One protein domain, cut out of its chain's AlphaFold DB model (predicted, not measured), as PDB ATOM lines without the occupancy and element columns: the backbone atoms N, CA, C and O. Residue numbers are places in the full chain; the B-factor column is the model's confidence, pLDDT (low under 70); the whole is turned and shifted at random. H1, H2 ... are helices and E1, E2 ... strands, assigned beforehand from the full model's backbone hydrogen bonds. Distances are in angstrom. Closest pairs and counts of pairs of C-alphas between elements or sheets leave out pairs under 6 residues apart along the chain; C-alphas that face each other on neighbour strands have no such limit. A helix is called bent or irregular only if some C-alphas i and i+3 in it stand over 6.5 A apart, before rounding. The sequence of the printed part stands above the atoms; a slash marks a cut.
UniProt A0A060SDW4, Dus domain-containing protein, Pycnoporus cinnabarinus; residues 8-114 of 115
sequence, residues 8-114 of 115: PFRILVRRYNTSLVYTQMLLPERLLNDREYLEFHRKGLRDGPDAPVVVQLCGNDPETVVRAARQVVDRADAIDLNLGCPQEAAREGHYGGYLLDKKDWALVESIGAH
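What this domain is: This is residues 8 to 114 of the 115 residues of the protein "Dus domain-containing protein" of Pycnoporus cinnabarinus (UniProt A0A060SDW4). A small parallel sheet of two strands, E1 and E2, sits in the middle, with H4 near both strands through its residues 65 to 69 and H2 and H3 continuing beyond H4. H1 lies at one end of the longest axis, away from the other helices, and H5, H6 and H7 gather towards the opposite end; residues 21 to 22, on the way back from H1, pair with E1. The printed part has 107 residues, with seven named helices and two named strands in the order H1 H2 H3 E1 H4 E2 H5 H6 H7; the class is mostly helix. The whole is compact, with a radius of gyration of the C-alphas of 14.2 A and spans of 42 by 28 by 26 A.

Where its parts are: H1, residues 8 to 14, begins at C-alpha 8 (-1.337, -6.759, -33.143) and is 10.2 A long. H2 is residues 28 to 33, and H3 is residues 35 to 41. E1, residues 53 to 57, is 12.9 A long and begins at C-alpha 53 (8.859, -14.728, -35.685). H4, residues 62 to 69, is 10.4 A long; E2 is residues 78 to 81. H5 is residues 88 to 92, and H6 is residues 96 to 99. H7, residues 102 to 112, is 16.1 A long and ends at C-alpha 112 (14.152, -32.317, -31.059); it is irregular, with C-alphas 103 and 106 7.3 A apart.

How they stand to each other: E1 and E2 are parallel, at 28 degrees, with N 55 and O 78 at 2.9 A and N 57 and O 80 at 2.8 A. E1, H4 and E2 form a strand-helix-strand unit, two parallel neighbour strands with a helix between, and its crossover is right-handed. The closest C-alphas of E1 and H4, Leu 57 and Val 65, are 7.2 A apart. H4 touches H2, closest at the C-alphas of Ala 68 and Pro 28, 5.0 A, only just about perpendicular at 71 degrees. H2 and H3 touch only at the corner, at Leu 31 and Leu 38, whose C-alphas are 4.9 A apart. H4 also touches H7, the same way at a steep tilt of 44 degrees, with the C-alphas of Pro 62 and Ile 111 closest at 4.5 A. H6 and H7 are close but not clearly touching, with the C-alphas of Leu 99 and Val 108 closest at 7.3 A. H5 and H6 touch only at the corner, with the C-alphas of Ala 90 and Gly 96 closest at 5.8 A. Every O i to N i+4 pair is within hydrogen-bond range in H1, H2, H3, H4 and H5, and 5 of 7 are in H7; H6 is too short for such a pair.

The domain as a whole: The C-alphas of Arg 15 and Lys 103, 42.6 A apart, are the two farthest apart. The printed part has no cut, and the links H1 to H2 and H3 to E1 are long. The mean pLDDT of the printed part is 95.4, and no printed residue is under 70.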
ATOM      1  N   PRO A   8      -1.370  -8.205 -33.357       95.19
ATOM      2  CA  PRO A   8      -1.337  -6.759 -33.143       95.19
ATOM      3  C   PRO A   8      -0.214  -6.306 -32.204       95.19
ATOM      4  O   PRO A   8       0.507  -5.360 -32.534       95.19
ATOM      5  N   PHE A   9      -0.015  -6.993 -31.073       96.31
ATOM      6  CA  PHE A   9       1.061  -6.653 -30.145       96.31
ATOM      7  C   PHE A   9       2.441  -6.839 -30.779       96.31
ATOM      8  O   PHE A   9       3.303  -5.965 -30.659       96.31
ATOM      9  N   ARG A  10       2.656  -7.943 -31.506       95.88
ATOM     10  CA  ARG A  10       3.934  -8.205 -32.185       95.88
ATOM     11  C   ARG A  10       4.258  -7.141 -33.238       95.88
ATOM     12  O   ARG A  10       5.394  -6.679 -33.293       95.88
ATOM     13  N   ILE A  11       3.268  -6.683 -34.006       95.12
ATOM     14  CA  ILE A  11       3.438  -5.579 -34.967       95.12
ATOM     15  C   ILE A  11       3.760  -4.263 -34.250       95.12
ATOM     16  O   ILE A  11       4.589  -3.483 -34.721       95.12
ATOM     17  N   LEU A  12       3.117  -3.991 -33.111       95.88
ATOM     18  CA  LEU A  12       3.382  -2.781 -32.336       95.88
ATOM     19  C   LEU A  12       4.836  -2.742 -31.857       95.88
ATOM     20  O   LEU A  12       5.524  -1.747 -32.089       95.88
ATOM     21  N   VAL A  13       5.322  -3.818 -31.231       95.69
ATOM     22  CA  VAL A  13       6.680  -3.838 -30.660       95.69
ATOM     23  C   VAL A  13       7.773  -3.754 -31.726       95.69
ATOM     24  O   VAL A  13       8.845  -3.227 -31.445       95.69
ATOM     25  N   ARG A  14       7.498  -4.153 -32.977       92.56
ATOM     26  CA  ARG A  14       8.428  -3.964 -34.107       92.56
ATOM     27  C   ARG A  14       8.801  -2.512 -34.364       92.56
ATOM     28  O   ARG A  14       9.917  -2.240 -34.794       92.56
ATOM     29  N   ARG A  15       7.915  -1.569 -34.034       94.62
ATOM     30  CA  ARG A  15       8.188  -0.124 -34.147       94.62
ATOM     31  C   ARG A  15       9.259   0.365 -33.167       94.62
ATOM     32  O   ARG A  15       9.722   1.491 -33.295       94.62
ATOM     33  N   TYR A  16       9.654  -0.479 -32.216       96.31
ATOM     34  CA  TYR A  16      10.640  -0.191 -31.178       96.31
ATOM     35  C   TYR A  16      11.946  -0.976 -31.387       96.31
ATOM     36  O   TYR A  16      12.631  -1.305 -30.423       96.31
ATOM     37  N   ASN A  17      12.302  -1.269 -32.644       93.50
ATOM     38  CA  ASN A  17      13.560  -1.920 -33.031       93.50
ATOM     39  C   ASN A  17      13.777  -3.315 -32.410       93.50
ATOM     40  O   ASN A  17      14.912  -3.702 -32.125       93.50
ATOM     41  N   THR A  18      12.711  -4.095 -32.199       94.88
ATOM     42  CA  THR A  18      12.861  -5.493 -31.772       94.88
ATOM     43  C   THR A  18      13.502  -6.329 -32.878       94.88
ATOM     44  O   THR A  18      13.125  -6.235 -34.048       94.88
ATOM     45  N   SER A  19      14.459  -7.183 -32.513       94.88
ATOM     46  CA  SER A  19      15.143  -8.066 -33.469       94.88
ATOM     47  C   SER A  19      14.327  -9.320 -33.789       94.88
ATOM     48  O   SER A  19      14.348  -9.804 -34.914       94.88
ATOM     49  N   LEU A  20      13.543  -9.813 -32.829       94.75
ATOM     50  CA  LEU A  20      12.787 -11.064 -32.897       94.75
ATOM     51  C   LEU A  20      11.508 -10.927 -32.068       94.75
ATOM     52  O   LEU A  20      11.483 -10.188 -31.081       94.75
ATOM     53  N   VAL A  21      10.461 -11.659 -32.436       96.38
ATOM     54  CA  VAL A  21       9.241 -11.786 -31.630       96.38
ATOM     55  C   VAL A  21       8.855 -13.253 -31.490       96.38
ATOM     56  O   VAL A  21       9.214 -14.081 -32.322       96.38
ATOM     57  N   TYR A  22       8.103 -13.563 -30.439       97.50
ATOM     58  CA  TYR A  22       7.552 -14.892 -30.194       97.50
ATOM     59  C   TYR A  22       6.033 -14.841 -30.290       97.50
ATOM     60  O   TYR A  22       5.410 -13.868 -29.848       97.50
ATOM     61  N   THR A  23       5.426 -15.907 -30.803       97.38
ATOM     62  CA  THR A  23       3.989 -16.123 -30.624       97.38
ATOM     63  C   THR A  23       3.651 -16.286 -29.140       97.38
ATOM     64  O   THR A  23       4.505 -16.432 -28.262       97.38
ATOM     65  N   GLN A  24       2.359 -16.283 -28.821       96.62
ATOM     66  CA  GLN A  24       1.928 -16.941 -27.591       96.62
ATOM     67  C   GLN A  24       2.294 -18.437 -27.619       96.62
ATOM     68  O   GLN A  24       2.547 -18.991 -28.688       96.62
ATOM     69  N   MET A  25       2.288 -19.080 -26.449       97.69
ATOM     70  CA  MET A  25       2.431 -20.532 -26.357       97.69
ATOM     71  C   MET A  25       1.230 -21.184 -27.051       97.69
ATOM     72  O   MET A  25       0.087 -20.951 -26.647       97.69
ATOM     73  N   LEU A  26       1.485 -21.929 -28.125       97.94
ATOM     74  CA  LEU A  26       0.455 -22.593 -28.915       97.94
ATOM     75  C   LEU A  26       0.266 -24.033 -28.450       97.94
ATOM     76  O   LEU A  26       1.218 -24.705 -28.056       97.94
ATOM     77  N   LEU A  27      -0.977 -24.498 -28.529       98.00
ATOM     78  CA  LEU A  27      -1.367 -25.850 -28.144       98.00
ATOM     79  C   LEU A  27      -1.303 -26.767 -29.380       98.00
ATOM     80  O   LEU A  27      -2.110 -26.561 -30.294       98.00
ATOM     81  N   PRO A  28      -0.407 -27.776 -29.435       98.19
ATOM     82  CA  PRO A  28      -0.270 -28.662 -30.593       98.19
ATOM     83  C   PRO A  28      -1.575 -29.313 -31.038       98.19
ATOM     84  O   PRO A  28      -1.908 -29.277 -32.218       98.19
ATOM     85  N   GLU A  29      -2.369 -29.819 -30.092       98.12
ATOM     86  CA  GLU A  29      -3.627 -30.485 -30.429       98.12
ATOM     87  C   GLU A  29      -4.644 -29.548 -31.078       98.12
ATOM     88  O   GLU A  29      -5.419 -29.969 -31.936       98.12
ATOM     89  N   ARG A  30      -4.619 -28.252 -30.744       98.25
ATOM     90  CA  ARG A  30      -5.465 -27.271 -31.433       98.25
ATOM     91  C   ARG A  30      -4.931 -26.947 -32.821       98.25
ATOM     92  O   ARG A  30      -5.724 -26.829 -33.742       98.25
ATOM     93  N   LEU A  31      -3.613 -26.860 -33.004       98.12
ATOM     94  CA  LEU A  31      -3.033 -26.677 -34.341       98.12
ATOM     95  C   LEU A  31      -3.386 -27.828 -35.294       98.12
ATOM     96  O   LEU A  31      -3.527 -27.596 -36.490       98.12
ATOM     97  N   LEU A  32      -3.536 -29.049 -34.774       98.50
ATOM     98  CA  LEU A  32      -3.867 -30.232 -35.570       98.50
ATOM     99  C   LEU A  32      -5.368 -30.395 -35.837       98.50
ATOM    100  O   LEU A  32      -5.739 -30.840 -36.922       98.50
ATOM    101  N   ASN A  33      -6.220 -30.059 -34.865       98.31
ATOM    102  CA  ASN A  33      -7.640 -30.426 -34.902       98.31
ATOM    103  C   ASN A  33      -8.599 -29.229 -35.027       98.31
ATOM    104  O   ASN A  33      -9.782 -29.420 -35.301       98.31
ATOM    105  N   ASP A  34      -8.116 -27.997 -34.851       98.44
ATOM    106  CA  ASP A  34      -8.912 -26.771 -34.924       98.44
ATOM    107  C   ASP A  34      -8.391 -25.875 -36.058       98.44
ATOM    108  O   ASP A  34      -7.404 -25.143 -35.933       98.44
ATOM    109  N   ARG A  35      -9.082 -25.945 -37.202       97.69
ATOM    110  CA  ARG A  35      -8.716 -25.195 -38.411       97.69
ATOM    111  C   ARG A  35      -8.749 -23.684 -38.184       97.69
ATOM    112  O   ARG A  35      -7.931 -22.976 -38.765       97.69
ATOM    113  N   GLU A  36      -9.677 -23.183 -37.373       98.00
ATOM    114  CA  GLU A  36      -9.767 -21.750 -37.093       98.00
ATOM    115  C   GLU A  36      -8.585 -21.298 -36.235       98.00
ATOM    116  O   GLU A  36      -7.959 -20.283 -36.543       98.00
ATOM    117  N   TYR A  37      -8.216 -22.087 -35.224       97.44
ATOM    118  CA  TYR A  37      -7.034 -21.837 -34.401       97.44
ATOM    119  C   TYR A  37      -5.743 -21.832 -35.228       97.44
ATOM    120  O   TYR A  37      -4.929 -20.913 -35.094       97.44
ATOM    121  N   LEU A  38      -5.572 -22.817 -36.117       97.00
ATOM    122  CA  LEU A  38      -4.427 -22.882 -37.026       97.00
ATOM    123  C   LEU A  38      -4.352 -21.636 -37.916       97.00
ATOM    124  O   LEU A  38      -3.340 -20.935 -37.930       97.00
ATOM    125  N   GLU A  39      -5.430 -21.320 -38.632       95.25
ATOM    126  CA  GLU A  39      -5.447 -20.190 -39.560       95.25
ATOM    127  C   GLU A  39      -5.333 -18.842 -38.838       95.25
ATOM    128  O   GLU A  39      -4.709 -17.918 -39.359       95.25
ATOM    129  N   PHE A  40      -5.863 -18.714 -37.619       95.00
ATOM    130  CA  PHE A  40      -5.668 -17.530 -36.785       95.00
ATOM    131  C   PHE A  40      -4.189 -17.320 -36.448       95.00
ATOM    132  O   PHE A  40      -3.667 -16.220 -36.645       95.00
ATOM    133  N   HIS A  41      -3.496 -18.365 -35.988       94.62
ATOM    134  CA  HIS A  41      -2.099 -18.265 -35.567       94.62
ATOM    135  C   HIS A  41      -1.092 -18.246 -36.718       94.62
ATOM    136  O   HIS A  41       0.017 -17.755 -36.519       94.62
ATOM    137  N   ARG A  42      -1.476 -18.676 -37.926       93.12
ATOM    138  CA  ARG A  42      -0.661 -18.518 -39.144       93.12
ATOM    139  C   ARG A  42      -0.634 -17.087 -39.686       93.12
ATOM    140  O   ARG A  42       0.193 -16.794 -40.552       93.12
ATOM    141  N   LYS A  43      -1.511 -16.188 -39.223       90.50
ATOM    142  CA  LYS A  43      -1.522 -14.778 -39.647       90.50
ATOM    143  C   LYS A  43      -0.275 -14.053 -39.137       90.50
ATOM    144  O   LYS A  43       0.029 -14.092 -37.947       90.50
ATOM    145  N   GLY A  44       0.414 -13.365 -40.045       80.00
ATOM    146  CA  GLY A  44       1.660 -12.642 -39.762       80.00
ATOM    147  C   GLY A  44       2.918 -13.517 -39.750       80.00
ATOM    148  O   GLY A  44       4.020 -13.003 -39.891       80.00
ATOM    149  N   LEU A  45       2.777 -14.844 -39.691       88.50
ATOM    150  CA  LEU A  45       3.922 -15.740 -39.848       88.50
ATOM    151  C   LEU A  45       4.478 -15.664 -41.283       88.50
ATOM    152  O   LEU A  45       3.690 -15.803 -42.221       88.50
ATOM    153  N   ARG A  46       5.808 -15.492 -41.402       75.44
ATOM    154  CA  ARG A  46       6.651 -15.352 -42.615       75.44
ATOM    155  C   ARG A  46       6.202 -14.276 -43.595       75.44
ATOM    156  O   ARG A  46       5.047 -14.204 -43.993       75.44
ATOM    157  N   ASP A  47       7.148 -13.429 -44.000       77.69
ATOM    158  CA  ASP A  47       6.917 -12.277 -44.891       77.69
ATOM    159  C   ASP A  47       5.836 -11.294 -44.376       77.69
ATOM    160  O   ASP A  47       5.392 -10.393 -45.090       77.69
ATOM    161  N   GLY A  48       5.406 -11.462 -43.121       83.12
ATOM    162  CA  GLY A  48       4.455 -10.613 -42.427       83.12
ATOM    163  C   GLY A  48       5.132  -9.446 -41.701       83.12
ATOM    164  O   GLY A  48       6.348  -9.439 -41.501       83.12
ATOM    165  N   PRO A  49       4.346  -8.450 -41.262       87.75
ATOM    166  CA  PRO A  49       4.859  -7.244 -40.605       87.75
ATOM    167  C   PRO A  49       5.537  -7.498 -39.247       87.75
ATOM    168  O   PRO A  49       6.167  -6.591 -38.706       87.75
ATOM    169  N   ASP A  50       5.396  -8.696 -38.675       90.56
ATOM    170  CA  ASP A  50       6.026  -9.117 -37.425       90.56
ATOM    171  C   ASP A  50       7.234 -10.050 -37.604       90.56
ATOM    172  O   ASP A  50       7.848 -10.414 -36.599       90.56
ATOM    173  N   ALA A  51       7.638 -10.380 -38.834       90.81
ATOM    174  CA  ALA A  51       8.832 -11.186 -39.093       90.81
ATOM    175  C   ALA A  51      10.136 -10.472 -38.648       90.81
ATOM    176  O   ALA A  51      10.214  -9.240 -38.718       90.81
ATOM    177  N   PRO A  52      11.171 -11.202 -38.178       94.75
ATOM    178  CA  PRO A  52      11.209 -12.656 -37.966       94.75
ATOM    179  C   PRO A  52      10.465 -13.131 -36.702       94.75
ATOM    180  O   PRO A  52      10.610 -12.540 -35.632       94.75
ATOM    181  N   VAL A  53       9.703 -14.218 -36.777       95.81
ATOM    182  CA  VAL A  53       8.859 -14.728 -35.685       95.81
ATOM    183  C   VAL A  53       9.184 -16.176 -35.318       95.81
ATOM    184  O   VAL A  53       9.241 -17.062 -36.168       95.81
ATOM    185  N   VAL A  54       9.345 -16.423 -34.015       97.50
ATOM    186  CA  VAL A  54       9.462 -17.769 -33.441       97.50
ATOM    187  C   VAL A  54       8.091 -18.255 -32.998       97.50
ATOM    188  O   VAL A  54       7.399 -17.577 -32.231       97.50
ATOM    189  N   VAL A  55       7.702 -19.443 -33.451       97.88
ATOM    190  CA  VAL A  55       6.490 -20.106 -32.970       97.88
ATOM    191  C   VAL A  55       6.841 -20.978 -31.773       97.88
ATOM    192  O   VAL A  55       7.615 -21.922 -31.900       97.88
ATOM    193  N   GLN A  56       6.253 -20.674 -30.617       98.50
ATOM    194  CA  GLN A  56       6.449 -21.448 -29.394       98.50
ATOM    195  C   GLN A  56       5.323 -22.470 -29.207       98.50
ATOM    196  O   GLN A  56       4.155 -22.094 -29.087       98.50
ATOM    197  N   LEU A  57       5.678 -23.749 -29.129       98.44
ATOM    198  CA  LEU A  57       4.785 -24.867 -28.823       98.44
ATOM    199  C   LEU A  57       4.961 -25.316 -27.368       98.44
ATOM    200  O   LEU A  57       5.983 -25.048 -26.742       98.44
ATOM    201  N   CYS A  58       3.983 -26.030 -26.822       98.12
ATOM    202  CA  CYS A  58       4.123 -26.766 -25.564       98.12
ATOM    203  C   CYS A  58       3.721 -28.225 -25.751       98.12
ATOM    204  O   CYS A  58       2.968 -28.535 -26.662       98.12
ATOM    205  N   GLY A  59       4.138 -29.108 -24.854       97.69
ATOM    206  CA  GLY A  59       3.695 -30.499 -24.852       97.69
ATOM    207  C   GLY A  59       4.830 -31.445 -24.513       97.69
ATOM    208  O   GLY A  59       5.972 -31.022 -24.340       97.69
ATOM    209  N   ASN A  60       4.483 -32.717 -24.403       97.50
ATOM    210  CA  ASN A  60       5.380 -33.791 -23.998       97.50
ATOM    211  C   ASN A  60       5.241 -35.052 -24.860       97.50
ATOM    212  O   ASN A  60       5.984 -35.995 -24.640       97.50
ATOM    213  N   ASP A  61       4.331 -35.073 -25.837       97.75
ATOM    214  CA  ASP A  61       4.244 -36.142 -26.830       97.75
ATOM    215  C   ASP A  61       5.020 -35.738 -28.099       97.75
ATOM    216  O   ASP A  61       4.622 -34.776 -28.771       97.75
ATOM    217  N   PRO A  62       6.129 -36.423 -28.437       97.38
ATOM    218  CA  PRO A  62       6.963 -36.054 -29.576       97.38
ATOM    219  C   PRO A  62       6.221 -36.032 -30.906       97.38
ATOM    220  O   PRO A  62       6.380 -35.084 -31.675       97.38
ATOM    221  N   GLU A  63       5.368 -37.021 -31.159       97.25
ATOM    222  CA  GLU A  63       4.661 -37.132 -32.433       97.25
ATOM    223  C   GLU A  63       3.671 -35.973 -32.617       97.25
ATOM    224  O   GLU A  63       3.684 -35.300 -33.651       97.25
ATOM    225  N   THR A  64       2.859 -35.672 -31.603       98.19
ATOM    226  CA  THR A  64       1.927 -34.539 -31.611       98.19
ATOM    227  C   THR A  64       2.666 -33.211 -31.780       98.19
ATOM    228  O   THR A  64       2.274 -32.398 -32.625       98.19
ATOM    229  N   VAL A  65       3.744 -32.969 -31.021       98.25
ATOM    230  CA  VAL A  65       4.493 -31.701 -31.095       98.25
ATOM    231  C   VAL A  65       5.117 -31.519 -32.480       98.25
ATOM    232  O   VAL A  65       4.974 -30.452 -33.081       98.25
ATOM    233  N   VAL A  66       5.744 -32.559 -33.035       97.69
ATOM    234  CA  VAL A  66       6.382 -32.513 -34.361       97.69
ATOM    235  C   VAL A  66       5.351 -32.338 -35.470       97.69
ATOM    236  O   VAL A  66       5.538 -31.516 -36.373       97.69
ATOM    237  N   ARG A  67       4.228 -33.062 -35.415       98.00
ATOM    238  CA  ARG A  67       3.139 -32.898 -36.387       98.00
ATOM    239  C   ARG A  67       2.564 -31.484 -36.353       98.00
ATOM    240  O   ARG A  67       2.293 -30.931 -37.418       98.00
ATOM    241  N   ALA A  68       2.405 -30.892 -35.170       98.19
ATOM    242  CA  ALA A  68       1.938 -29.517 -35.033       98.19
ATOM    243  C   ALA A  68       2.971 -28.501 -35.543       98.19
ATOM    244  O   ALA A  68       2.606 -27.580 -36.270       98.19
ATOM    245  N   ALA A  69       4.261 -28.696 -35.249       97.69
ATOM    246  CA  ALA A  69       5.339 -27.864 -35.784       97.69
ATOM    247  C   ALA A  69       5.332 -27.849 -37.321       97.69
ATOM    248  O   ALA A  69       5.438 -26.788 -37.935       97.69
ATOM    249  N   ARG A  70       5.101 -29.005 -37.957       96.94
ATOM    250  CA  ARG A  70       4.993 -29.123 -39.422       96.94
ATOM    251  C   ARG A  70       3.849 -28.305 -40.039       96.94
ATOM    252  O   ARG A  70       3.928 -28.000 -41.221       96.94
ATOM    253  N   GLN A  71       2.824 -27.921 -39.274       97.44
ATOM    254  CA  GLN A  71       1.732 -27.060 -39.767       97.44
ATOM    255  C   GLN A  71       2.133 -25.582 -39.913       97.44
ATOM    256  O   GLN A  71       1.418 -24.806 -40.551       97.44
ATOM    257  N   VAL A  72       3.234 -25.175 -39.273       96.06
ATOM    258  CA  VAL A  72       3.627 -23.762 -39.142       96.06
ATOM    259  C   VAL A  72       5.078 -23.492 -39.538       96.06
ATOM    260  O   VAL A  72       5.418 -22.338 -39.778       96.06
ATOM    261  N   VAL A  73       5.930 -24.520 -39.622       95.12
ATOM    262  CA  VAL A  73       7.371 -24.386 -39.897       95.12
ATOM    263  C   VAL A  73       7.672 -23.763 -41.260       95.12
ATOM    264  O   VAL A  73       8.661 -23.055 -41.398       95.12
ATOM    265  N   ASP A  74       6.799 -23.948 -42.253       94.00
ATOM    266  CA  ASP A  74       6.913 -23.313 -43.573       94.00
ATOM    267  C   ASP A  74       6.779 -21.785 -43.508       94.00
ATOM    268  O   ASP A  74       7.175 -21.078 -44.437       94.00
ATOM    269  N   ARG A  75       6.214 -21.278 -42.408       93.56
ATOM    270  CA  ARG A  75       5.952 -19.864 -42.148       93.56
ATOM    271  C   ARG A  75       6.637 -19.328 -40.888       93.56
ATOM    272  O   ARG A  75       6.504 -18.149 -40.588       93.56
ATOM    273  N   ALA A  76       7.330 -20.153 -40.122       95.44
ATOM    274  CA  ALA A  76       8.031 -19.712 -38.924       95.44
ATOM    275  C   ALA A  76       9.515 -19.500 -39.236       95.44
ATOM    276  O   ALA A  76      10.101 -20.269 -39.991       95.44
ATOM    277  N   ASP A  77      10.137 -18.496 -38.620       95.44
ATOM    278  CA  ASP A  77      11.592 -18.319 -38.701       95.44
ATOM    279  C   ASP A  77      12.325 -19.295 -37.765       95.44
ATOM    280  O   ASP A  77      13.466 -19.672 -38.018       95.44
ATOM    281  N   ALA A  78      11.656 -19.729 -36.692       95.81
ATOM    282  CA  ALA A  78      12.084 -20.831 -35.839       95.81
ATOM    283  C   ALA A  78      10.894 -21.465 -35.103       95.81
ATOM    284  O   ALA A  78       9.851 -20.832 -34.906       95.81
ATOM    285  N   ILE A  79      11.086 -22.704 -34.652       97.19
ATOM    286  CA  ILE A  79      10.190 -23.396 -33.722       97.19
ATOM    287  C   ILE A  79      10.881 -23.471 -32.361       97.19
ATOM    288  O   ILE A  79      12.046 -23.851 -32.277       97.19
ATOM    289  N   ASP A  80      10.149 -23.119 -31.311       98.06
ATOM    290  CA  ASP A  80      10.583 -23.192 -29.920       98.06
ATOM    291  C   ASP A  80       9.668 -24.132 -29.126       98.06
ATOM    292  O   ASP A  80       8.461 -24.201 -29.378       98.06
ATOM    293  N   LEU A  81      10.234 -24.840 -28.150       97.81
ATOM    294  CA  LEU A  81       9.490 -25.678 -27.213       97.81
ATOM    295  C   LEU A  81       9.515 -25.021 -25.834       97.81
ATOM    296  O   LEU A  81      10.570 -24.832 -25.232       97.81
ATOM    297  N   ASN A  82       8.339 -24.713 -25.294       98.19
ATOM    298  CA  ASN A  82       8.222 -24.144 -23.964       98.19
ATOM    299  C   ASN A  82       8.595 -25.188 -22.901       98.19
ATOM    300  O   ASN A  82       7.826 -26.111 -22.631       98.19
ATOM    301  N   LEU A  83       9.739 -24.970 -22.254       97.88
ATOM    302  CA  LEU A  83      10.227 -25.740 -21.105       97.88
ATOM    303  C   LEU A  83      10.237 -24.906 -19.810       97.88
ATOM    304  O   LEU A  83      10.985 -25.191 -18.883       97.88
ATOM    305  N   GLY A  84       9.444 -23.828 -19.754       97.75
ATOM    306  CA  GLY A  84       9.517 -22.834 -18.674       97.75
ATOM    307  C   GLY A  84       8.202 -22.522 -17.963       97.75
ATOM    308  O   GLY A  84       8.235 -21.924 -16.893       97.75
ATOM    309  N   CYS A  85       7.042 -22.887 -18.520       97.56
ATOM    310  CA  CYS A  85       5.745 -22.542 -17.934       97.56
ATOM    311  C   CYS A  85       5.556 -23.197 -16.547       97.56
ATOM    312  O   CYS A  85       5.564 -24.427 -16.476       97.56
ATOM    313  N   PRO A  86       5.344 -22.420 -15.465       97.75
ATOM    314  CA  PRO A  86       5.154 -22.953 -14.113       97.75
ATOM    315  C   PRO A  86       3.671 -23.052 -13.710       97.75
ATOM    316  O   PRO A  86       3.361 -23.248 -12.539       97.75
ATOM    317  N   GLN A  87       2.741 -22.812 -14.641       97.31
ATOM    318  CA  GLN A  87       1.311 -22.749 -14.329       97.31
ATOM    319  C   GLN A  87       0.730 -24.135 -14.026       97.31
ATOM    320  O   GLN A  87       1.219 -25.150 -14.517       97.31
ATOM    321  N   GLU A  88      -0.375 -24.166 -13.283       97.56
ATOM    322  CA  GLU A  88      -1.056 -25.406 -12.891       97.56
ATOM    323  C   GLU A  88      -1.476 -26.265 -14.093       97.56
ATOM    324  O   GLU A  88      -1.225 -27.465 -14.096       97.56
ATOM    325  N   ALA A  89      -1.968 -25.651 -15.174       96.12
ATOM    326  CA  ALA A  89      -2.289 -26.367 -16.411       96.12
ATOM    327  C   ALA A  89      -1.066 -27.063 -17.048       96.12
ATOM    328  O   ALA A  89      -1.210 -28.103 -17.688       96.12
ATOM    329  N   ALA A  90       0.139 -26.506 -16.874       97.56
ATOM    330  CA  ALA A  90       1.384 -27.127 -17.326       97.56
ATOM    331  C   ALA A  90       1.804 -28.289 -16.423       97.56
ATOM    332  O   ALA A  90       2.317 -29.288 -16.921       97.56
ATOM    333  N   ARG A  91       1.521 -28.193 -15.118       97.75
ATOM    334  CA  ARG A  91       1.714 -29.294 -14.167       97.75
ATOM    335  C   ARG A  91       0.815 -30.473 -14.513       97.75
ATOM    336  O   ARG A  91       1.287 -31.598 -14.590       97.75
ATOM    337  N   GLU A  92      -0.471 -30.205 -14.715       97.44
ATOM    338  CA  GLU A  92      -1.480 -31.223 -15.021       97.44
ATOM    339  C   GLU A  92      -1.228 -31.891 -16.373       97.44
ATOM    340  O   GLU A  92      -1.369 -33.105 -16.495       97.44
ATOM    341  N   GLY A  93      -0.804 -31.115 -17.374       96.81
ATOM    342  CA  GLY A  93      -0.443 -31.630 -18.694       96.81
ATOM    343  C   GLY A  93       0.992 -32.153 -18.818       96.81
ATOM    344  O   GLY A  93       1.371 -32.565 -19.911       96.81
ATOM    345  N   HIS A  94       1.796 -32.106 -17.747       98.06
ATOM    346  CA  HIS A  94       3.224 -32.464 -17.722       98.06
ATOM    347  C   HIS A  94       4.029 -31.864 -18.891       98.06
ATOM    348  O   HIS A  94       4.667 -32.579 -19.660       98.06
ATOM    349  N   TYR A  95       3.974 -30.540 -19.052       98.06
ATOM    350  CA  TYR A  95       4.765 -29.777 -20.029       98.06
ATOM    351  C   TYR A  95       5.369 -28.516 -19.388       98.06
ATOM    352  O   TYR A  95       5.188 -28.262 -18.197       98.06
ATOM    353  N   GLY A  96       6.087 -27.684 -20.148       98.06
ATOM    354  CA  GLY A  96       6.648 -26.450 -19.596       98.06
ATOM    355  C   GLY A  96       7.772 -26.749 -18.608       98.06
ATOM    356  O   GLY A  96       8.605 -27.618 -18.857       98.06
ATOM    357  N   GLY A  97       7.792 -26.050 -17.470       98.06
ATOM    358  CA  GLY A  97       8.831 -26.220 -16.446       98.06
ATOM    359  C   GLY A  97       8.883 -27.623 -15.830       98.06
ATOM    360  O   GLY A  97       9.880 -27.990 -15.214       98.06
ATOM    361  N   TYR A  98       7.835 -28.425 -16.024       98.25
ATOM    362  CA  TYR A  98       7.730 -29.783 -15.496       98.25
ATOM    363  C   TYR A  98       8.475 -30.834 -16.333       98.25
ATOM    364  O   TYR A  98       8.559 -31.978 -15.905       98.25
ATOM    365  N   LEU A  99       9.077 -30.437 -17.462       97.94
ATOM    366  CA  LEU A  99       9.964 -31.275 -18.282       97.94
ATOM    367  C   LEU A  99      11.462 -31.053 -17.994       97.94
ATOM    368  O   LEU A  99      12.314 -31.607 -18.683       97.94
ATOM    369  N   LEU A 100      11.809 -30.219 -17.004       96.88
ATOM    370  CA  LEU A 100      13.208 -29.886 -16.692       96.88
ATOM    371  C   LEU A 100      13.925 -30.941 -15.832       96.88
ATOM    372  O   LEU A 100      15.156 -30.916 -15.731       96.88
ATOM    373  N   ASP A 101      13.181 -31.854 -15.198       97.38
ATOM    374  CA  ASP A 101      13.751 -32.938 -14.396       97.38
ATOM    375  C   ASP A 101      14.594 -33.870 -15.287       97.38
ATOM    376  O   ASP A 101      14.254 -34.141 -16.437       97.38
ATOM    377  N   LYS A 102      15.704 -34.390 -14.750       97.62
ATOM    378  CA  LYS A 102      16.612 -35.298 -15.469       97.62
ATOM    379  C   LYS A 102      15.898 -36.521 -16.035       97.62
ATOM    380  O   LYS A 102      16.322 -37.041 -17.063       97.62
ATOM    381  N   LYS A 103      14.829 -36.986 -15.380       97.56
ATOM    382  CA  LYS A 103      14.019 -38.109 -15.876       97.56
ATOM    383  C   LYS A 103      13.343 -37.814 -17.225       97.56
ATOM    384  O   LYS A 103      13.068 -38.751 -17.965       97.56
ATOM    385  N   ASP A 104      13.105 -36.540 -17.542       97.81
ATOM    386  CA  ASP A 104      12.382 -36.087 -18.735       97.81
ATOM    387  C   ASP A 104      13.328 -35.655 -19.875       97.81
ATOM    388  O   ASP A 104      12.877 -35.370 -20.982       97.81
ATOM    389  N   TRP A 105      14.653 -35.648 -19.672       96.12
ATOM    390  CA  TRP A 105      15.603 -35.190 -20.698       96.12
ATOM    391  C   TRP A 105      15.557 -36.032 -21.975       96.12
ATOM    392  O   TRP A 105      15.488 -35.472 -23.064       96.12
ATOM    393  N   ALA A 106      15.509 -37.362 -21.847       97.62
ATOM    394  CA  ALA A 106      15.384 -38.253 -23.003       97.62
ATOM    395  C   ALA A 106      14.087 -37.992 -23.793       97.62
ATOM    396  O   ALA A 106      14.063 -38.106 -25.018       97.62
ATOM    397  N   LEU A 107      13.013 -37.600 -23.097       96.94
ATOM    398  CA  LEU A 107      11.755 -37.223 -23.730       96.94
ATOM    399  C   LEU A 107      11.914 -35.917 -24.515       96.94
ATOM    400  O   LEU A 107      11.585 -35.881 -25.697       96.94
ATOM    401  N   VAL A 108      12.483 -34.873 -23.910       96.69
ATOM    402  CA  VAL A 108      12.738 -33.588 -24.586       96.69
ATOM    403  C   VAL A 108      13.655 -33.762 -25.802       96.69
ATOM    404  O   VAL A 108      13.370 -33.226 -26.873       96.69
ATOM    405  N   GLU A 109      14.721 -34.556 -25.674       95.81
ATOM    406  CA  GLU A 109      15.624 -34.887 -26.782       95.81
ATOM    407  C   GLU A 109      14.887 -35.585 -27.927       95.81
ATOM    408  O   GLU A 109      15.118 -35.255 -29.092       95.81
ATOM    409  N   SER A 110      13.964 -36.499 -27.612       96.25
ATOM    410  CA  SER A 110      13.191 -37.206 -28.634       96.25
ATOM    411  C   SER A 110      12.318 -36.265 -29.469       96.25
ATOM    412  O   SER A 110      12.208 -36.474 -30.670       96.25
ATOM    413  N   ILE A 111      11.803 -35.169 -28.891       94.56
ATOM    414  CA  ILE A 111      11.057 -34.131 -29.628       94.56
ATOM    415  C   ILE A 111      11.972 -33.409 -30.632       94.56
ATOM    416  O   ILE A 111      11.587 -33.185 -31.779       94.56
ATOM    417  N   GLY A 112      13.195 -33.054 -30.222       85.12
ATOM    418  CA  GLY A 112      14.152 -32.317 -31.059       85.12
ATOM    419  C   GLY A 112      14.921 -33.172 -32.076       85.12
ATOM    420  O   GLY A 112      15.550 -32.629 -32.985       85.12
ATOM    421  N   ALA A 113      14.889 -34.499 -31.946       86.12
ATOM    422  CA  ALA A 113      15.624 -35.423 -32.813       86.12
ATOM    423  C   ALA A 113      15.008 -35.582 -34.218       86.12
ATOM    424  O   ALA A 113      15.658 -36.114 -35.121       86.12
ATOM    425  N   HIS A 114      13.777 -35.110 -34.422       73.12
ATOM    426  CA  HIS A 114      13.083 -35.172 -35.705       73.12
ATOM    427  C   HIS A 114      13.583 -34.061 -36.645       73.12
ATOM    428  O   HIS A 114      13.158 -32.912 -36.542       73.12
TER     429      HIS A 114